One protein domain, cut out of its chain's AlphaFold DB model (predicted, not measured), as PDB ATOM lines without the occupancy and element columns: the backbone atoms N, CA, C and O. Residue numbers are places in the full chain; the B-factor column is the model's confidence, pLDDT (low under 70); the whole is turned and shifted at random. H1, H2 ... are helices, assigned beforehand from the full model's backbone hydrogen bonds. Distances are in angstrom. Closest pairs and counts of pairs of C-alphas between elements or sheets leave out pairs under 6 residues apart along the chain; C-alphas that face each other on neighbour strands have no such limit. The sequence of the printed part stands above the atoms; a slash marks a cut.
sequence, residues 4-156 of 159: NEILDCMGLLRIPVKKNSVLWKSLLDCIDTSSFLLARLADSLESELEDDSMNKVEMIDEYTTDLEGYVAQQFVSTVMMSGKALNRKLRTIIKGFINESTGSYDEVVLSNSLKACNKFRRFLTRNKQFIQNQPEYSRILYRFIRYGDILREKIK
ATOM      1  N   ASN A   4     -52.560  32.855  32.862       77.44
ATOM      2  CA  ASN A   4     -52.609  31.830  31.823       77.44
ATOM      3  C   ASN A   4     -51.463  31.980  30.814       77.44
ATOM      4  O   ASN A   4     -50.902  30.979  30.377       77.44
ATOM      5  N   GLU A   5     -51.002  33.202  30.511       82.38
ATOM      6  CA  GLU A   5     -49.840  33.378  29.631       82.38
ATOM      7  C   GLU A   5     -48.554  32.783  30.231       82.38
ATOM      8  O   GLU A   5     -47.701  32.275  29.494       82.38
ATOM      9  N   ILE A   6     -48.415  32.832  31.561       83.12
ATOM     10  CA  ILE A   6     -47.299  32.234  32.299       83.12
ATOM     11  C   ILE A   6     -47.427  30.709  32.281       83.12
ATOM     12  O   ILE A   6     -46.452  30.023  31.955       83.12
ATOM     13  N   LEU A   7     -48.616  30.188  32.595       82.94
ATOM     14  CA  LEU A   7     -48.897  28.751  32.604       82.94
ATOM     15  C   LEU A   7     -48.684  28.130  31.220       82.94
ATOM     16  O   LEU A   7     -48.034  27.092  31.116       82.94
ATOM     17  N   ASP A   8     -49.094  28.813  30.154       86.38
ATOM     18  CA  ASP A   8     -48.837  28.399  28.774       86.38
ATOM     19  C   ASP A   8     -47.337  28.294  28.475       86.38
ATOM     20  O   ASP A   8     -46.881  27.326  27.867       86.38
ATOM     21  N   CYS A   9     -46.535  29.274  28.916       87.38
ATOM     22  CA  CYS A   9     -45.079  29.223  28.752       87.38
ATOM     23  C   CYS A   9     -44.467  28.042  29.516       87.38
ATOM     24  O   CYS A   9     -43.542  27.395  29.019       87.38
ATOM     25  N   MET A  10     -44.977  27.744  30.714       87.38
ATOM     26  CA  MET A  10     -44.552  26.578  31.488       87.38
ATOM     27  C   MET A  10     -44.943  25.268  30.799       87.38
ATOM     28  O   MET A  10     -44.112  24.360  30.731       87.38
ATOM     29  N   GLY A  11     -46.146  25.196  30.224       84.19
ATOM     30  CA  GLY A  11     -46.629  24.061  29.437       84.19
ATOM     31  C   GLY A  11     -45.758  23.790  28.211       84.19
ATOM     32  O   GLY A  11     -45.293  22.664  28.027       84.19
ATOM     33  N   LEU A  12     -45.427  24.831  27.436       87.94
ATOM     34  CA  LEU A  12     -44.524  24.737  26.278       87.94
ATOM     35  C   LEU A  12     -43.149  24.159  26.646       87.94
ATOM     36  O   LEU A  12     -42.563  23.409  25.867       87.94
ATOM     37  N   LEU A  13     -42.638  24.482  27.838       87.38
ATOM     38  CA  LEU A  13     -41.347  23.993  28.331       87.38
ATOM     39  C   LEU A  13     -41.445  22.714  29.180       87.38
ATOM     40  O   LEU A  13     -40.430  22.279  29.738       87.38
ATOM     41  N   ARG A  14     -42.641  22.120  29.297       86.31
ATOM     42  CA  ARG A  14     -42.931  20.952  30.146       86.31
ATOM     43  C   ARG A  14     -42.430  21.141  31.586       86.31
ATOM     44  O   ARG A  14     -41.828  20.241  32.172       86.31
ATOM     45  N   ILE A  15     -42.607  22.340  32.144       82.94
ATOM     46  CA  ILE A  15     -42.299  22.620  33.549       82.94
ATOM     47  C   ILE A  15     -43.506  22.171  34.380       82.94
ATOM     48  O   ILE A  15     -44.578  22.756  34.241       82.94
ATOM     49  N   PRO A  16     -43.363  21.157  35.250       76.12
ATOM     50  CA  PRO A  16     -44.472  20.714  36.078       76.12
ATOM     51  C   PRO A  16     -44.787  21.773  37.138       76.12
ATOM     52  O   PRO A  16     -43.966  22.046  38.020       76.12
ATOM     53  N   VAL A  17     -45.994  22.332  37.091       68.94
ATOM     54  CA  VAL A  17     -46.537  23.149  38.183       68.94
ATOM     55  C   VAL A  17     -47.071  22.191  39.240       68.94
ATOM     56  O   VAL A  17     -48.203  21.721  39.181       68.94
ATOM     57  N   LYS A  18     -46.216  21.817  40.195       66.12
ATOM     58  CA  LYS A  18     -46.659  21.004  41.333       66.12
ATOM     59  C   LYS A  18     -47.593  21.853  42.201       66.12
ATOM     60  O   LYS A  18     -47.224  22.978  42.546       66.12
ATOM     61  N   LYS A  19     -48.721  21.283  42.642       57.91
ATOM     62  CA  LYS A  19     -49.630  21.896  43.637       57.91
ATOM     63  C   LYS A  19     -48.918  22.290  44.945       57.91
ATOM     64  O   LYS A  19     -49.383  23.139  45.684       57.91
ATOM     65  N   ASN A  20     -47.738  21.728  45.209       57.34
ATOM     66  CA  ASN A  20     -46.946  22.022  46.408       57.34
ATOM     67  C   ASN A  20     -45.819  23.039  46.138       57.34
ATOM     68  O   ASN A  20     -44.966  23.254  46.997       57.34
ATOM     69  N   SER A  21     -45.743  23.603  44.927       62.16
ATOM     70  CA  SER A  21     -44.690  24.550  44.552       62.16
ATOM     71  C   SER A  21     -44.897  25.906  45.225       62.16
ATOM     72  O   SER A  21     -46.027  26.331  45.436       62.16
ATOM     73  N   VAL A  22     -43.796  26.605  45.515       65.69
ATOM     74  CA  VAL A  22     -43.820  27.966  46.084       65.69
ATOM     75  C   VAL A  22     -44.678  28.912  45.236       65.69
ATOM     76  O   VAL A  22     -45.400  29.729  45.784       65.69
ATOM     77  N   LEU A  23     -44.665  28.748  43.909       59.97
ATOM     78  CA  LEU A  23     -45.495  29.518  42.981       59.97
ATOM     79  C   LEU A  23     -46.995  29.256  43.182       59.97
ATOM     80  O   LEU A  23     -47.776  30.195  43.235       59.97
ATOM     81  N   TRP A  24     -47.387  27.985  43.297       62.19
ATOM     82  CA  TRP A  24     -48.784  27.601  43.512       62.19
ATOM     83  C   TRP A  24     -49.284  28.026  44.894       62.19
ATOM     84  O   TRP A  24     -50.411  28.486  45.008       62.19
ATOM     85  N   LYS A  25     -48.429  27.933  45.919       66.00
ATOM     86  CA  LYS A  25     -48.728  28.449  47.261       66.00
ATOM     87  C   LYS A  25     -48.907  29.964  47.255       66.00
ATOM     88  O   LYS A  25     -49.939  30.419  47.694       66.00
ATOM     89  N   SER A  26     -47.993  30.725  46.646       63.03
ATOM     90  CA  SER A  26     -48.119  32.192  46.549       63.03
ATOM     91  C   SER A  26     -49.384  32.627  45.796       63.03
ATOM     92  O   SER A  26     -49.974  33.650  46.122       63.03
ATOM     93  N   LEU A  27     -49.803  31.856  44.785       61.22
ATOM     94  CA  LEU A  27     -51.051  32.092  44.054       61.22
ATOM     95  C   LEU A  27     -52.293  31.749  44.889       61.22
ATOM     96  O   LEU A  27     -53.246  32.519  44.870       61.22
ATOM     97  N   LEU A  28     -52.280  30.628  45.619       65.56
ATOM     98  CA  LEU A  28     -53.342  30.264  46.565       65.56
ATOM     99  C   LEU A  28     -53.451  31.280  47.701       65.56
ATOM    100  O   LEU A  28     -54.530  31.799  47.922       65.56
ATOM    101  N   ASP A  29     -52.333  31.634  48.335       66.38
ATOM    102  CA  ASP A  29     -52.279  32.627  49.409       66.38
ATOM    103  C   ASP A  29     -52.820  33.980  48.927       66.38
ATOM    104  O   ASP A  29     -53.501  34.679  49.675       66.38
ATOM    105  N   CYS A  30     -52.564  34.341  47.663       64.56
ATOM    106  CA  CYS A  30     -53.141  35.535  47.058       64.56
ATOM    107  C   CYS A  30     -54.668  35.445  46.959       64.56
ATOM    108  O   CYS A  30     -55.343  36.397  47.330       64.56
ATOM    109  N   ILE A  31     -55.203  34.316  46.484       67.00
ATOM    110  CA  ILE A  31     -56.652  34.084  46.387       67.00
ATOM    111  C   ILE A  31     -57.283  34.090  47.783       67.00
ATOM    112  O   ILE A  31     -58.247  34.816  47.998       67.00
ATOM    113  N   ASP A  32     -56.709  33.353  48.734       69.19
ATOM    114  CA  ASP A  32     -57.227  33.215  50.095       69.19
ATOM    115  C   ASP A  32     -57.208  34.558  50.842       69.19
ATOM    116  O   ASP A  32     -58.195  34.931  51.474       69.19
ATOM    117  N   THR A  33     -56.123  35.332  50.717       69.50
ATOM    118  CA  THR A  33     -56.018  36.671  51.323       69.50
ATOM    119  C   THR A  33     -57.004  37.645  50.683       69.50
ATOM    120  O   THR A  33     -57.665  38.403  51.391       69.50
ATOM    121  N   SER A  34     -57.154  37.612  49.353       64.56
ATOM    122  CA  SER A  34     -58.146  38.437  48.663       64.56
ATOM    123  C   SER A  34     -59.574  38.073  49.065       64.56
ATOM    124  O   SER A  34     -60.367  38.963  49.352       64.56
ATOM    125  N   SER A  35     -59.901  36.782  49.152       70.69
ATOM    126  CA  SER A  35     -61.206  36.307  49.621       70.69
ATOM    127  C   SER A  35     -61.472  36.684  51.077       70.69
ATOM    128  O   SER A  35     -62.584  37.091  51.392       70.69
ATOM    129  N   PHE A  36     -60.465  36.613  51.951       73.44
ATOM    130  CA  PHE A  36     -60.579  37.037  53.347       73.44
ATOM    131  C   PHE A  36     -60.869  38.538  53.477       73.44
ATOM    132  O   PHE A  36     -61.774  38.928  54.211       73.44
ATOM    133  N   LEU A  37     -60.131  39.384  52.749       67.19
ATOM    134  CA  LEU A  37     -60.338  40.835  52.769       67.19
ATOM    135  C   LEU A  37     -61.709  41.221  52.196       67.19
ATOM    136  O   LEU A  37     -62.387  42.071  52.766       67.19
ATOM    137  N   LEU A  38     -62.154  40.552  51.127       72.31
ATOM    138  CA  LEU A  38     -63.488  40.746  50.551       72.31
ATOM    139  C   LEU A  38     -64.610  40.295  51.494       72.31
ATOM    140  O   LEU A  38     -65.615  40.991  51.602       72.31
ATOM    141  N   ALA A  39     -64.445  39.168  52.191       74.12
ATOM    142  CA  ALA A  39     -65.414  38.696  53.180       74.12
ATOM    143  C   ALA A  39     -65.519  39.666  54.365       74.12
ATOM    144  O   ALA A  39     -66.612  40.057  54.746       74.12
ATOM    145  N   ARG A  40     -64.383  40.150  54.879       71.31
ATOM    146  CA  ARG A  40     -64.360  41.155  55.948       71.31
ATOM    147  C   ARG A  40     -64.993  42.483  55.520       71.31
ATOM    148  O   ARG A  40     -65.650  43.129  56.335       71.31
ATOM    149  N   LEU A  41     -64.798  42.895  54.266       68.12
ATOM    150  CA  LEU A  41     -65.477  44.060  53.699       68.12
ATOM    151  C   LEU A  41     -66.993  43.829  53.642       68.12
ATOM    152  O   LEU A  41     -67.743  44.698  54.071       68.12
ATOM    153  N   ALA A  42     -67.435  42.659  53.172       71.12
ATOM    154  CA  ALA A  42     -68.850  42.294  53.128       71.12
ATOM    155  C   ALA A  42     -69.490  42.294  54.527       71.12
ATOM    156  O   ALA A  42     -70.511  42.949  54.710       71.12
ATOM    157  N   ASP A  43     -68.838  41.688  55.525       73.38
ATOM    158  CA  ASP A  43     -69.296  41.681  56.922       73.38
ATOM    159  C   ASP A  43     -69.399  43.106  57.504       73.38
ATOM    160  O   ASP A  43     -70.315  43.425  58.261       73.38
ATOM    161  N   SER A  44     -68.461  43.987  57.136       65.81
ATOM    162  CA  SER A  44     -68.443  45.387  57.590       65.81
ATOM    163  C   SER A  44     -69.519  46.242  56.909       65.81
ATOM    164  O   SER A  44     -69.938  47.260  57.459       65.81
ATOM    165  N   LEU A  45     -69.967  45.837  55.716       65.56
ATOM    166  CA  LEU A  45     -71.058  46.467  54.970       65.56
ATOM    167  C   LEU A  45     -72.439  45.932  55.386       65.56
ATOM    168  O   LEU A  45     -73.406  46.686  55.330       65.56
ATOM    169  N   GLU A  46     -72.536  44.669  55.818       65.44
ATOM    170  CA  GLU A  46     -73.776  44.044  56.311       65.44
ATOM    171  C   GLU A  46     -74.167  44.493  57.726       65.44
ATOM    172  O   GLU A  46     -75.332  44.360  58.102       65.44
ATOM    173  N   SER A  47     -73.239  45.048  58.519       58.91
ATOM    174  CA  SER A  47     -73.598  45.610  59.826       58.91
ATOM    175  C   SER A  47     -74.499  46.843  59.650       58.91
ATOM    176  O   SER A  47     -74.044  47.918  59.257       58.91
ATOM    177  N   GLU A  48     -75.796  46.665  59.916       56.16
ATOM    178  CA  GLU A  48     -76.814  47.717  59.924       56.16
ATOM    179  C   GLU A  48     -76.428  48.842  60.890       56.16
ATOM    180  O   GLU A  48     -76.623  48.736  62.099       56.16
ATOM    181  N   LEU A  49     -75.920  49.953  60.358       50.16
ATOM    182  CA  LEU A  49     -76.013  51.257  61.006       50.16
ATOM    183  C   LEU A  49     -76.338  52.296  59.936       50.16
ATOM    184  O   LEU A  49     -75.552  52.536  59.014       50.16
ATOM    185  N   GLU A  50     -77.542  52.837  60.074       54.78
ATOM    186  CA  GLU A  50     -78.175  53.909  59.316       54.78
ATOM    187  C   GLU A  50     -77.255  55.137  59.205       54.78
ATOM    188  O   GLU A  50     -77.218  55.969  60.101       54.78
ATOM    189  N   ASP A  51     -76.454  55.199  58.143       55.16
ATOM    190  CA  ASP A  51     -76.009  56.410  57.434       55.16
ATOM    191  C   ASP A  51     -74.916  56.008  56.433       55.16
ATOM    192  O   ASP A  51     -73.969  55.279  56.770       55.16
ATOM    193  N   ASP A  52     -74.996  56.523  55.208       60.59
ATOM    194  CA  ASP A  52     -73.879  56.543  54.257       60.59
ATOM    195  C   ASP A  52     -72.863  57.608  54.708       60.59
ATOM    196  O   ASP A  52     -72.676  58.652  54.086       60.59
ATOM    197  N   SER A  53     -72.231  57.379  55.863       68.62
ATOM    198  CA  SER A  53     -71.223  58.291  56.407       68.62
ATOM    199  C   SER A  53     -69.955  58.266  55.544       68.62
ATOM    200  O   SER A  53     -69.524  57.196  55.110       68.62
ATOM    201  N   MET A  54     -69.312  59.425  55.352       72.38
ATOM    202  CA  MET A  54     -68.027  59.552  54.639       72.38
ATOM    203  C   MET A  54     -66.975  58.543  55.139       72.38
ATOM    204  O   MET A  54     -66.224  57.985  54.346       72.38
ATOM    205  N   ASN A  55     -67.012  58.204  56.430       70.12
ATOM    206  CA  ASN A  55     -66.133  57.211  57.049       70.12
ATOM    207  C   ASN A  55     -66.260  55.805  56.426       70.12
ATOM    208  O   ASN A  55     -65.278  55.071  56.376       70.12
ATOM    209  N   LYS A  56     -67.447  55.401  55.942       64.94
ATOM    210  CA  LYS A  56     -67.626  54.115  55.238       64.94
ATOM    211  C   LYS A  56     -66.981  54.149  53.855       64.94
ATOM    212  O   LYS A  56     -66.378  53.163  53.451       64.94
ATOM    213  N   VAL A  57     -67.090  55.276  53.150       70.50
ATOM    214  CA  VAL A  57     -66.460  55.470  51.837       70.50
ATOM    215  C   VAL A  57     -64.939  55.452  51.973       70.50
ATOM    216  O   VAL A  57     -64.284  54.726  51.234       70.50
ATOM    217  N   GLU A  58     -64.395  56.169  52.958       76.81
ATOM    218  CA  GLU A  58     -62.959  56.171  53.270       76.81
ATOM    219  C   GLU A  58     -62.457  54.767  53.639       76.81
ATOM    220  O   GLU A  58     -61.449  54.313  53.106       76.81
ATOM    221  N   MET A  59     -63.203  54.028  54.467       75.19
ATOM    222  CA  MET A  59     -62.855  52.653  54.831       75.19
ATOM    223  C   MET A  59     -62.852  51.705  53.616       75.19
ATOM    224  O   MET A  59     -61.953  50.873  53.492       75.19
ATOM    225  N   ILE A  60     -63.846  51.800  52.724       73.81
ATOM    226  CA  ILE A  60     -63.884  50.995  51.492       73.81
ATOM    227  C   ILE A  60     -62.672  51.328  50.616       73.81
ATOM    228  O   ILE A  60     -62.008  50.401  50.161       73.81
ATOM    229  N   ASP A  61     -62.376  52.617  50.421       74.94
ATOM    230  CA  ASP A  61     -61.274  53.092  49.577       74.94
ATOM    231  C   ASP A  61     -59.906  52.612  50.095       74.94
ATOM    232  O   ASP A  61     -59.090  52.084  49.328       74.94
ATOM    233  N   GLU A  62     -59.692  52.681  51.415       78.06
ATOM    234  CA  GLU A  62     -58.507  52.134  52.087       78.06
ATOM    235  C   GLU A  62     -58.373  50.621  51.863       78.06
ATOM    236  O   GLU A  62     -57.331  50.157  51.391       78.06
ATOM    237  N   TYR A  63     -59.429  49.835  52.114       72.56
ATOM    238  CA  TYR A  63     -59.372  48.382  51.913       72.56
ATOM    239  C   TYR A  63     -59.166  47.992  50.450       72.56
ATOM    240  O   TYR A  63     -58.435  47.037  50.172       72.56
ATOM    241  N   THR A  64     -59.793  48.700  49.506       72.81
ATOM    242  CA  THR A  64     -59.580  48.441  48.080       72.81
ATOM    243  C   THR A  64     -58.152  48.764  47.672       72.81
ATOM    244  O   THR A  64     -57.528  47.953  46.991       72.81
ATOM    245  N   THR A  65     -57.594  49.871  48.162       78.75
ATOM    246  CA  THR A  65     -56.209  50.269  47.886       78.75
ATOM    247  C   THR A  65     -55.212  49.248  48.440       78.75
ATOM    248  O   THR A  65     -54.290  48.827  47.732       78.75
ATOM    249  N   ASP A  66     -55.412  48.786  49.675       73.56
ATOM    250  CA  ASP A  66     -54.561  47.771  50.306       73.56
ATOM    251  C   ASP A  66     -54.634  46.425  49.573       73.56
ATOM    252  O   ASP A  66     -53.608  45.779  49.319       73.56
ATOM    253  N   LEU A  67     -55.842  46.007  49.185       72.06
ATOM    254  CA  LEU A  67     -56.061  44.786  48.417       72.06
ATOM    255  C   LEU A  67     -55.387  44.869  47.042       72.06
ATOM    256  O   LEU A  67     -54.697  43.929  46.636       72.06
ATOM    257  N   GLU A  68     -55.543  45.989  46.338       74.38
ATOM    258  CA  GLU A  68     -54.897  46.236  45.050       74.38
ATOM    259  C   GLU A  68     -53.370  46.206  45.170       74.38
ATOM    260  O   GLU A  68     -52.699  45.539  44.374       74.38
ATOM    261  N   GLY A  69     -52.817  46.861  46.194       77.12
ATOM    262  CA  GLY A  69     -51.384  46.866  46.480       77.12
ATOM    263  C   GLY A  69     -50.838  45.463  46.744       77.12
ATOM    264  O   GLY A  69     -49.824  45.059  46.156       77.12
ATOM    265  N   TYR A  70     -51.536  44.678  47.568       76.56
ATOM    266  CA  TYR A  70     -51.160  43.299  47.872       76.56
ATOM    267  C   TYR A  70     -51.215  42.398  46.630       76.56
ATOM    268  O   TYR A  70     -50.241  41.698  46.322       76.56
ATOM    269  N   VAL A  71     -52.314  42.443  45.867       74.00
ATOM    270  CA  VAL A  71     -52.479  41.656  44.633       74.00
ATOM    271  C   VAL A  71     -51.408  42.032  43.609       74.00
ATOM    272  O   VAL A  71     -50.799  41.149  42.996       74.00
ATOM    273  N   ALA A  72     -51.108  43.325  43.458       79.50
ATOM    274  CA  ALA A  72     -50.041  43.794  42.582       79.50
ATOM    275  C   ALA A  72     -48.676  43.230  43.006       79.50
ATOM    276  O   ALA A  72     -47.928  42.719  42.165       79.50
ATOM    277  N   GLN A  73     -48.353  43.245  44.301       82.56
ATOM    278  CA  GLN A  73     -47.095  42.699  44.808       82.56
ATOM    279  C   GLN A  73     -46.983  41.183  44.584       82.56
ATOM    280  O   GLN A  73     -45.942  40.703  44.115       82.56
ATOM    281  N   GLN A  74     -48.047  40.423  44.862       77.81
ATOM    282  CA  GLN A  74     -48.077  38.973  44.635       77.81
ATOM    283  C   GLN A  74     -47.951  38.627  43.153       77.81
ATOM    284  O   GLN A  74     -47.196  37.720  42.775       77.81
ATOM    285  N   PHE A  75     -48.617  39.391  42.290       81.00
ATOM    286  CA  PHE A  75     -48.484  39.254  40.848       81.00
ATOM    287  C   PHE A  75     -47.037  39.489  40.403       81.00
ATOM    288  O   PHE A  75     -46.442  38.635  39.741       81.00
ATOM    289  N   VAL A  76     -46.426  40.605  40.813       85.75
ATOM    290  CA  VAL A  76     -45.037  40.939  40.469       85.75
ATOM    291  C   VAL A  76     -44.079  39.837  40.943       85.75
ATOM    292  O   VAL A  76     -43.231  39.378  40.170       85.75
ATOM    293  N   SER A  77     -44.249  39.344  42.172       84.88
ATOM    294  CA  SER A  77     -43.470  38.225  42.717       84.88
ATOM    295  C   SER A  77     -43.606  36.961  41.856       84.88
ATOM    296  O   SER A  77     -42.606  36.363  41.438       84.88
ATOM    297  N   THR A  78     -44.838  36.603  41.492       82.94
ATOM    298  CA  THR A  78     -45.171  35.450  40.642       82.94
ATOM    299  C   THR A  78     -44.511  35.549  39.267       82.94
ATOM    300  O   THR A  78     -43.899  34.580  38.798       82.94
ATOM    301  N   VAL A  79     -44.557  36.724  38.631       86.94
ATOM    302  CA  VAL A  79     -43.898  36.983  37.342       86.94
ATOM    303  C   VAL A  79     -42.390  36.761  37.450       86.94
ATOM    304  O   VAL A  79     -41.799  36.063  36.619       86.94
ATOM    305  N   MET A  80     -41.758  37.297  38.494       90.12
ATOM    306  CA  MET A  80     -40.312  37.192  38.687       90.12
ATOM    307  C   MET A  80     -39.864  35.759  38.990       90.12
ATOM    308  O   MET A  80     -38.873  35.284  38.423       90.12
ATOM    309  N   MET A  81     -40.599  35.036  39.837       86.81
ATOM    310  CA  MET A  81     -40.345  33.620  40.113       86.81
ATOM    311  C   MET A  81     -40.486  32.766  38.850       86.81
ATOM    312  O   MET A  81     -39.601  31.961  38.537       86.81
ATOM    313  N   SER A  82     -41.548  32.995  38.080       87.38
ATOM    314  CA  SER A  82     -41.803  32.295  36.820       87.38
ATOM    315  C   SER A  82     -40.709  32.566  35.794       87.38
ATOM    316  O   SER A  82     -40.159  31.632  35.209       87.38
ATOM    317  N   GLY A  83     -40.297  33.827  35.644       90.62
ATOM    318  CA  GLY A  83     -39.203  34.214  34.758       90.62
ATOM    319  C   GLY A  83     -37.877  33.542  35.124       90.62
ATOM    320  O   GLY A  83     -37.128  33.121  34.240       90.62
ATOM    321  N   LYS A  84     -37.588  33.370  36.423       91.50
ATOM    322  CA  LYS A  84     -36.414  32.612  36.890       91.50
ATOM    323  C   LYS A  84     -36.519  31.127  36.532       91.50
ATOM    324  O   LYS A  84     -35.536  30.562  36.049       91.50
ATOM    325  N   ALA A  85     -37.675  30.501  36.748       89.50
ATOM    326  CA  ALA A  85     -37.895  29.084  36.451       89.50
ATOM    327  C   ALA A  85     -37.771  28.782  34.947       89.50
ATOM    328  O   ALA A  85     -37.012  27.892  34.553       89.50
ATOM    329  N   LEU A  86     -38.434  29.582  34.112       92.19
ATOM    330  CA  LEU A  86     -38.364  29.492  32.653       92.19
ATOM    331  C   LEU A  86     -36.924  29.676  32.154       92.19
ATOM    332  O   LEU A  86     -36.429  28.843  31.397       92.19
ATOM    333  N   ASN A  87     -36.199  30.690  32.646       94.19
ATOM    334  CA  ASN A  87     -34.791  30.898  32.289       94.19
ATOM    335  C   ASN A  87     -33.897  29.707  32.656       94.19
ATOM    336  O   ASN A  87     -33.011  29.343  31.884       94.19
ATOM    337  N   ARG A  88     -34.104  29.089  33.827       93.00
ATOM    338  CA  ARG A  88     -33.353  27.885  34.222       93.00
ATOM    339  C   ARG A  88     -33.618  26.737  33.251       93.00
ATOM    340  O   ARG A  88     -32.663  26.111  32.801       93.00
ATOM    341  N   LYS A  89     -34.883  26.496  32.895       92.00
ATOM    342  CA  LYS A  89     -35.262  25.424  31.964       92.00
ATOM    343  C   LYS A  89     -34.705  25.662  30.559       92.00
ATOM    344  O   LYS A  89     -34.101  24.754  29.998       92.00
ATOM    345  N   LEU A  90     -34.824  26.884  30.038       92.62
ATOM    346  CA  LEU A  90     -34.257  27.283  28.745       92.62
ATOM    347  C   LEU A  90     -32.739  27.113  28.709       92.62
ATOM    348  O   LEU A  90     -32.205  26.581  27.742       92.62
ATOM    349  N   ARG A  91     -32.037  27.485  29.786       93.00
ATOM    350  CA  ARG A  91     -30.591  27.259  29.899       93.00
ATOM    351  C   ARG A  91     -30.238  25.778  29.788       93.00
ATOM    352  O   ARG A  91     -29.254  25.455  29.131       93.00
ATOM    353  N   THR A  92     -30.996  24.896  30.440       90.69
ATOM    354  CA  THR A  92     -30.775  23.444  30.361       90.69
ATOM    355  C   THR A  92     -30.993  22.929  28.943       90.69
ATOM    356  O   THR A  92     -30.140  22.210  28.437       90.69
ATOM    357  N   ILE A  93     -32.080  23.348  28.288       88.69
ATOM    358  CA  ILE A  93     -32.390  22.971  26.901       88.69
ATOM    359  C   ILE A  93     -31.271  23.423  25.952       88.69
ATOM    360  O   ILE A  93     -30.723  22.616  25.211       88.69
ATOM    361  N   ILE A  94     -30.863  24.692  26.036       88.06
ATOM    362  CA  ILE A  94     -29.795  25.251  25.195       88.06
ATOM    363  C   ILE A  94     -28.465  24.528  25.419       88.06
ATOM    364  O   ILE A  94     -27.754  24.257  24.461       88.06
ATOM    365  N   LYS A  95     -28.123  24.195  26.670       87.31
ATOM    366  CA  LYS A  95     -26.921  23.400  26.958       87.31
ATOM    367  C   LYS A  95     -26.990  22.005  26.338       87.31
ATOM    368  O   LYS A  95     -25.978  21.556  25.818       87.31
ATOM    369  N   GLY A  96     -28.157  21.358  26.367       83.19
ATOM    370  CA  GLY A  96     -28.380  20.083  25.677       83.19
ATOM    371  C   GLY A  96     -28.046  20.190  24.187       83.19
ATOM    372  O   GLY A  96     -27.222  19.436  23.689       83.19
ATOM    373  N   PHE A  97     -28.552  21.230  23.521       78.25
ATOM    374  CA  PHE A  97     -28.286  21.486  22.098       78.25
ATOM    375  C   PHE A  97     -26.840  21.863  21.742       78.25
ATOM    376  O   PHE A  97     -26.475  21.835  20.568       78.25
ATOM    377  N   ILE A  98     -26.038  22.308  22.710       75.56
ATOM    378  CA  ILE A  98     -24.617  22.620  22.492       75.56
ATOM    379  C   ILE A  98     -23.759  21.368  22.697       75.56
ATOM    380  O   ILE A  98     -22.767  21.198  21.996       75.56
ATOM    381  N   ASN A  99     -24.135  20.510  23.647       71.94
ATOM    382  CA  ASN A  99     -23.331  19.362  24.061       71.94
ATOM    383  C   ASN A  99     -23.610  18.089  23.248       71.94
ATOM    384  O   ASN A  99     -22.724  17.245  23.149       71.94
ATOM    385  N   GLU A 100     -24.807  17.925  22.681       66.00
ATOM    386  CA  GLU A 100     -25.127  16.774  21.831       66.00
ATOM    387  C   GLU A 100     -24.713  17.059  20.381       66.00
ATOM    388  O   GLU A 100     -25.366  17.797  19.640       66.00
ATOM    389  N   SER A 101     -23.588  16.474  19.969       54.03
ATOM    390  CA  SER A 101     -23.194  16.393  18.567       54.03
ATOM    391  C   SER A 101     -24.172  15.482  17.815       54.03
ATOM    392  O   SER A 101     -24.211  14.275  18.051       54.03
ATOM    393  N   THR A 102     -24.931  16.064  16.883       50.75
ATOM    394  CA  THR A 102     -25.564  15.364  15.745       50.75
ATOM    395  C   THR A 102     -26.566  14.247  16.074       50.75
ATOM    396  O   THR A 102     -26.497  13.161  15.508       50.75
ATOM    397  N   GLY A 103     -27.555  14.523  16.922       46.66
ATOM    398  CA  GLY A 103     -28.804  13.755  16.979       46.66
ATOM    399  C   GLY A 103     -29.975  14.674  16.646       46.66
ATOM    400  O   GLY A 103     -29.962  15.814  17.095       46.66
ATOM    401  N   SER A 104     -30.926  14.212  15.822       52.00
ATOM    402  CA  SER A 104     -32.153  14.924  15.418       52.00
ATOM    403  C   SER A 104     -32.625  15.893  16.504       52.00
ATOM    404  O   SER A 104     -33.106  15.479  17.560       52.00
ATOM    405  N   TYR A 105     -32.429  17.192  16.264       63.03
ATOM    406  CA  TYR A 105     -33.011  18.210  17.120       63.03
ATOM    407  C   TYR A 105     -34.514  17.961  17.110       63.03
ATOM    408  O   TYR A 105     -35.120  17.957  16.040       63.03
ATOM    409  N   ASP A 106     -35.110  17.733  18.279       76.25
ATOM    410  CA  ASP A 106     -36.563  17.691  18.385       76.25
ATOM    411  C   ASP A 106     -37.077  19.090  18.001       76.25
ATOM    412  O   ASP A 106     -37.066  20.031  18.805       76.25
ATOM    413  N   GLU A 107     -37.454  19.247  16.727       79.19
ATOM    414  CA  GLU A 107     -37.947  20.496  16.147       79.19
ATOM    415  C   GLU A 107     -39.133  21.032  16.950       79.19
ATOM    416  O   GLU A 107     -39.302  22.248  17.082       79.19
ATOM    417  N   VAL A 108     -39.916  20.140  17.567       83.31
ATOM    418  CA  VAL A 108     -41.025  20.502  18.448       83.31
ATOM    419  C   VAL A 108     -40.496  21.140  19.729       83.31
ATOM    420  O   VAL A 108     -41.000  22.188  20.136       83.31
ATOM    421  N   VAL A 109     -39.458  20.578  20.356       85.56
ATOM    422  CA  VAL A 109     -38.821  21.176  21.546       85.56
ATOM    423  C   VAL A 109     -38.178  22.519  21.214       85.56
ATOM    424  O   VAL A 109     -38.342  23.474  21.980       85.56
ATOM    425  N   LEU A 110     -37.489  22.631  20.079       87.06
ATOM    426  CA  LEU A 110     -36.860  23.874  19.631       87.06
ATOM    427  C   LEU A 110     -37.911  24.964  19.356       87.06
ATOM    428  O   LEU A 110     -37.822  26.072  19.896       87.06
ATOM    429  N   SER A 111     -38.957  24.623  18.600       89.25
ATOM    430  CA  SER A 111     -40.090  25.502  18.285       89.25
ATOM    431  C   SER A 111     -40.833  25.947  19.544       89.25
ATOM    432  O   SER A 111     -41.053  27.146  19.748       89.25
ATOM    433  N   ASN A 112     -41.156  25.020  20.450       91.94
ATOM    434  CA  ASN A 112     -41.833  25.338  21.708       91.94
ATOM    435  C   ASN A 112     -40.966  26.201  22.628       91.94
ATOM    436  O   ASN A 112     -41.478  27.134  23.251       91.94
ATOM    437  N   SER A 113     -39.653  25.960  22.660       92.50
ATOM    438  CA  SER A 113     -38.713  26.779  23.429       92.50
ATOM    439  C   SER A 113     -38.662  28.212  22.911       92.50
ATOM    440  O   SER A 113     -38.738  29.162  23.693       92.50
ATOM    441  N   LEU A 114     -38.606  28.390  21.588       92.25
ATOM    442  CA  LEU A 114     -38.616  29.714  20.977       92.25
ATOM    443  C   LEU A 114     -39.963  30.429  21.181       92.25
ATOM    444  O   LEU A 114     -39.984  31.626  21.488       92.25
ATOM    445  N   LYS A 115     -41.086  29.709  21.062       93.06
ATOM    446  CA  LYS A 115     -42.428  30.236  21.365       93.06
ATOM    447  C   LYS A 115     -42.516  30.717  22.814       93.06
ATOM    448  O   LYS A 115     -42.923  31.858  23.033       93.06
ATOM    449  N   ALA A 116     -42.072  29.907  23.776       92.56
ATOM    450  CA  ALA A 116     -42.056  30.270  25.192       92.56
ATOM    451  C   ALA A 116     -41.176  31.505  25.455       92.56
ATOM    452  O   ALA A 116     -41.621  32.442  26.118       92.56
ATOM    453  N   CYS A 117     -39.971  31.562  24.868       93.12
ATOM    454  CA  CYS A 117     -39.089  32.733  24.946       93.12
ATOM    455  C   CYS A 117     -39.778  34.010  24.456       93.12
ATOM    456  O   CYS A 117     -39.797  35.023  25.155       93.12
ATOM    457  N   ASN A 118     -40.351  33.974  23.251       92.62
ATOM    458  CA  ASN A 118     -40.979  35.148  22.650       92.62
ATOM    459  C   ASN A 118     -42.236  35.578  23.418       92.62
ATOM    460  O   ASN A 118     -42.432  36.780  23.619       92.62
ATOM    461  N   LYS A 119     -43.066  34.621  23.853       93.31
ATOM    462  CA  LYS A 119     -44.293  34.888  24.613       93.31
ATOM    463  C   LYS A 119     -43.963  35.527  25.958       93.31
ATOM    464  O   LYS A 119     -44.445  36.625  26.231       93.31
ATOM    465  N   PHE A 120     -43.047  34.937  26.727       92.44
ATOM    466  CA  PHE A 120     -42.667  35.487  28.027       92.44
ATOM    467  C   PHE A 120     -41.920  36.825  27.905       92.44
ATOM    468  O   PHE A 120     -42.172  37.743  28.679       92.44
ATOM    469  N   ARG A 121     -41.074  37.007  26.879       93.69
ATOM    470  CA  ARG A 121     -40.460  38.313  26.576       93.69
ATOM    471  C   ARG A 121     -41.522  39.388  26.339       93.69
ATOM    472  O   ARG A 121     -41.470  40.443  26.958       93.69
ATOM    473  N   ARG A 122     -42.498  39.119  25.461       92.44
ATOM    474  CA  ARG A 122     -43.603  40.053  25.177       92.44
ATOM    475  C   ARG A 122     -44.441  40.331  26.418       92.44
ATOM    476  O   ARG A 122     -44.908  41.453  26.585       92.44
ATOM    477  N   PHE A 123     -44.658  39.324  27.259       89.94
ATOM    478  CA  PHE A 123     -45.346  39.481  28.536       89.94
ATOM    479  C   PHE A 123     -44.585  40.437  29.469       89.94
ATOM    480  O   PHE A 123     -45.178  41.391  29.966       89.94
ATOM    481  N   LEU A 124     -43.271  40.256  29.641       90.75
ATOM    482  CA  LEU A 124     -42.443  41.152  30.459       90.75
ATOM    483  C   LEU A 124     -42.454  42.591  29.927       90.75
ATOM    484  O   LEU A 124     -42.598  43.530  30.701       90.75
ATOM    485  N   THR A 125     -42.346  42.777  28.607       90.56
ATOM    486  CA  THR A 125     -42.364  44.113  27.996       90.56
ATOM    487  C   THR A 125     -43.713  44.814  28.168       90.56
ATOM    488  O   THR A 125     -43.731  45.990  28.514       90.56
ATOM    489  N   ARG A 126     -44.837  44.103  27.978       90.00
ATOM    490  CA  ARG A 126     -46.189  44.660  28.180       90.00
ATOM    491  C   ARG A 126     -46.435  45.076  29.630       90.00
ATOM    492  O   ARG A 126     -47.051  46.103  29.868       90.00
ATOM    493  N   ASN A 127     -45.913  44.311  30.586       84.62
ATOM    494  CA  ASN A 127     -46.092  44.576  32.015       84.62
ATOM    495  C   ASN A 127     -44.953  45.406  32.630       84.62
ATOM    496  O   ASN A 127     -44.886  45.528  33.850       84.62
ATOM    497  N   LYS A 128     -44.056  45.982  31.809       88.31
ATOM    498  CA  LYS A 128     -42.823  46.657  32.249       88.31
ATOM    499  C   LYS A 128     -43.067  47.654  33.382       88.31
ATOM    500  O   LYS A 128     -42.326  47.626  34.355       88.31
ATOM    501  N   GLN A 129     -44.101  48.487  33.279       85.62
ATOM    502  CA  GLN A 129     -44.411  49.514  34.279       85.62
ATOM    503  C   GLN A 129     -44.586  48.957  35.702       85.62
ATOM    504  O   GLN A 129     -44.185  49.609  36.657       85.62
ATOM    505  N   PHE A 130     -45.084  47.723  35.833       82.38
ATOM    506  CA  PHE A 130     -45.334  47.075  37.122       82.38
ATOM    507  C   PHE A 130     -44.123  46.306  37.661       82.38
ATOM    508  O   PHE A 130     -43.954  46.166  38.868       82.38
ATOM    509  N   ILE A 131     -43.266  45.785  36.778       87.44
ATOM    510  CA  ILE A 131     -42.197  44.848  37.163       87.44
ATOM    511  C   ILE A 131     -40.781  45.416  37.021       87.44
ATOM    512  O   ILE A 131     -39.839  44.804  37.520       87.44
ATOM    513  N   GLN A 132     -40.596  46.562  36.356       88.12
ATOM    514  CA  GLN A 132     -39.262  47.090  36.028       88.12
ATOM    515  C   GLN A 132     -38.402  47.425  37.251       88.12
ATOM    516  O   GLN A 132     -37.180  47.339  37.163       88.12
ATOM    517  N   ASN A 133     -39.030  47.758  38.382       88.56
ATOM    518  CA  ASN A 133     -38.338  48.107  39.624       88.56
ATOM    519  C   ASN A 133     -37.821  46.873  40.383       88.56
ATOM    520  O   ASN A 133     -37.125  47.005  41.385       88.56
ATOM    521  N   GLN A 134     -38.144  45.660  39.923       90.31
ATOM    522  CA  GLN A 134     -37.656  44.441  40.552       90.31
ATOM    523  C   GLN A 134     -36.161  44.236  40.246       90.31
ATOM    524  O   GLN A 134     -35.788  44.241  39.067       90.31
ATOM    525  N   PRO A 135     -35.302  43.947  41.249       87.56
ATOM    526  CA  PRO A 135     -33.841  43.874  41.083       87.56
ATOM    527  C   PRO A 135     -33.344  42.934  39.971       87.56
ATOM    528  O   PRO A 135     -32.274  43.123  39.401       87.56
ATOM    529  N   GLU A 136     -34.126  41.906  39.634       89.56
ATOM    530  CA  GLU A 136     -33.767  40.886  38.643       89.56
ATOM    531  C   GLU A 136     -34.412  41.104  37.263       89.56
ATOM    532  O   GLU A 136     -34.154  40.323  36.345       89.56
ATOM    533  N   TYR A 137     -35.251  42.134  37.087       92.19
ATOM    534  CA  TYR A 137     -36.056  42.319  35.873       92.19
ATOM    535  C   TYR A 137     -35.190  42.361  34.609       92.19
ATOM    536  O   TYR A 137     -35.341  41.522  33.715       92.19
ATOM    537  N   SER A 138     -34.223  43.280  34.567       92.44
ATOM    538  CA  SER A 138     -33.340  43.473  33.411       92.44
ATOM    539  C   SER A 138     -32.545  42.210  33.087       92.44
ATOM    540  O   SER A 138     -32.391  41.839  31.922       92.44
ATOM    541  N   ARG A 139     -32.092  41.488  34.120       94.12
ATOM    542  CA  ARG A 139     -31.333  40.243  33.966       94.12
ATOM    543  C   ARG A 139     -32.191  39.116  33.394       94.12
ATOM    544  O   ARG A 139     -31.720  38.366  32.538       94.12
ATOM    545  N   ILE A 140     -33.432  38.982  33.862       94.38
ATOM    546  CA  ILE A 140     -34.386  37.995  33.350       94.38
ATOM    547  C   ILE A 140     -34.717  38.297  31.890       94.38
ATOM    548  O   ILE A 140     -34.614  37.394  31.059       94.38
ATOM    549  N   LEU A 141     -35.061  39.548  31.576       94.56
ATOM    550  CA  LEU A 141     -35.418  39.976  30.225       94.56
ATOM    551  C   LEU A 141     -34.268  39.752  29.236       94.56
ATOM    552  O   LEU A 141     -34.472  39.154  28.180       94.56
ATOM    553  N   TYR A 142     -33.051  40.166  29.601       94.44
ATOM    554  CA  TYR A 142     -31.861  39.968  28.773       94.44
ATOM    555  C   TYR A 142     -31.623  38.487  28.450       94.44
ATOM    556  O   TYR A 142     -31.324  38.138  27.308       94.44
ATOM    557  N   ARG A 143     -31.803  37.591  29.429       94.81
ATOM    558  CA  ARG A 143     -31.657  36.146  29.201       94.81
ATOM    559  C   ARG A 143     -32.664  35.616  28.188       94.81
ATOM    560  O   ARG A 143     -32.261  34.858  27.316       94.81
ATOM    561  N   PHE A 144     -33.925  36.044  28.243       94.75
ATOM    562  CA  PHE A 144     -34.921  35.649  27.242       94.75
ATOM    563  C   PHE A 144     -34.583  36.138  25.834       94.75
ATOM    564  O   PHE A 144     -34.794  35.397  24.876       94.75
ATOM    565  N   ILE A 145     -34.046  37.355  25.701       93.06
ATOM    566  CA  ILE A 145     -33.571  37.880  24.412       93.06
ATOM    567  C   ILE A 145     -32.446  36.984  23.886       93.06
ATOM    568  O   ILE A 145     -32.598  36.373  22.832       93.06
ATOM    569  N   ARG A 146     -31.389  36.802  24.685       94.50
ATOM    570  CA  ARG A 146     -30.223  35.993  24.313       94.50
ATOM    571  C   ARG A 146     -30.585  34.544  23.984       94.50
ATOM    572  O   ARG A 146     -30.081  33.986  23.018       94.50
ATOM    573  N   TYR A 147     -31.443  33.913  24.784       94.00
ATOM    574  CA  TYR A 147     -31.913  32.550  24.527       94.00
ATOM    575  C   TYR A 147     -32.757  32.475  23.257       94.00
ATOM    576  O   TYR A 147     -32.604  31.529  22.495       94.00
ATOM    577  N   GLY A 148     -33.602  33.474  22.996       91.69
ATOM    578  CA  GLY A 148     -34.339  33.575  21.740       91.69
ATOM    579  C   GLY A 148     -33.418  33.633  20.521       91.69
ATOM    580  O   GLY A 148     -33.693  32.956  19.536       91.69
ATOM    581  N   ASP A 149     -32.321  34.386  20.596       91.38
ATOM    582  CA  ASP A 149     -31.370  34.514  19.486       91.38
ATOM    583  C   ASP A 149     -30.619  33.198  19.229       91.38
ATOM    584  O   ASP A 149     -30.631  32.711  18.100       91.38
ATOM    585  N   ILE A 150     -30.115  32.541  20.282       89.81
ATOM    586  CA  ILE A 150     -29.471  31.215  20.181       89.81
ATOM    587  C   ILE A 150     -30.423  30.176  19.566       89.81
ATOM    588  O   ILE A 150     -30.035  29.393  18.700       89.81
ATOM    589  N   LEU A 151     -31.686  30.155  20.006       88.50
ATOM    590  CA  LEU A 151     -32.678  29.211  19.481       88.50
ATOM    591  C   LEU A 151     -33.001  29.493  18.006       88.50
ATOM    592  O   LEU A 151     -33.197  28.549  17.250       88.50
ATOM    593  N   ARG A 152     -33.031  30.761  17.568       87.50
ATOM    594  CA  ARG A 152     -33.230  31.107  16.148       87.50
ATOM    595  C   ARG A 152     -32.051  30.695  15.277       87.50
ATOM    596  O   ARG A 152     -32.278  30.236  14.164       87.50
ATOM    597  N   GLU A 153     -30.820  30.849  15.759       85.06
ATOM    598  CA  GLU A 153     -29.622  30.404  15.034       85.06
ATOM    599  C   GLU A 153     -29.651  28.899  14.766       85.06
ATOM    600  O   GLU A 153     -29.277  28.470  13.683       85.06
ATOM    601  N   LYS A 154     -30.183  28.111  15.706       78.31
ATOM    602  CA  LYS A 154     -30.357  26.661  15.547       78.31
ATOM    603  C   LYS A 154     -31.493  26.254  14.600       78.31
ATOM    604  O   LYS A 154     -31.492  25.120  14.142       78.31
ATOM    605  N   ILE A 155     -32.455  27.141  14.325       73.56
ATOM    606  CA  ILE A 155     -33.567  26.890  13.385       73.56
ATOM    607  C   ILE A 155     -33.172  27.224  11.943       73.56
ATOM    608  O   ILE A 155     -33.767  26.692  11.008       73.56
ATOM    609  N   LYS A 156     -32.198  28.119  11.731       62.69
ATOM    610  CA  LYS A 156     -31.744  28.426  10.372       62.69
ATOM    611  C   LYS A 156     -31.108  27.165   9.771       62.69
ATOM    612  O   LYS A 156     -30.220  26.606  10.412       62.69
TER     613      LYS A 156
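This is residues 4 to 156 of the 159 residues of an uncharacterized protein of Stentor coeruleus (UniProt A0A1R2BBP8). The long helix H3 makes the axis of a rod; H2 folds back along its first half, and H1, H4 and H6 gather by its second. The printed part, 153 residues with six named helices, is all helix. It is loose, with a radius of gyration of the C-alphas of 21.2 A, and spans 78 by 29 by 20 A.

Find C-alpha 4 at (-52.609, 31.830, 31.823), where H1, residues 4 to 12, begins. H2 is residues 22 to 46, H3 54 to 99, 67.4 A long, H4 107 to 126, H5 128 to 131, and H6 137 to 155, ending at (-33.567, 26.890, 13.385).

H2 and H3 form a helical hairpin, their closest C-alphas, Leu 23 and Thr 78, 6.4 A apart. H3, H4 and H6 are an up-and-down bundle, each running against the one before. H4 touches H6, closest C-alphas Cys 117 and Phe 144, 5.6 A. Save in H5, too short for one, every helical O i to N i+4 pair is within hydrogen-bond range.

The printed part has no cut. In this model 38 printed residues have pLDDT under 70, among them residues 17 to 34.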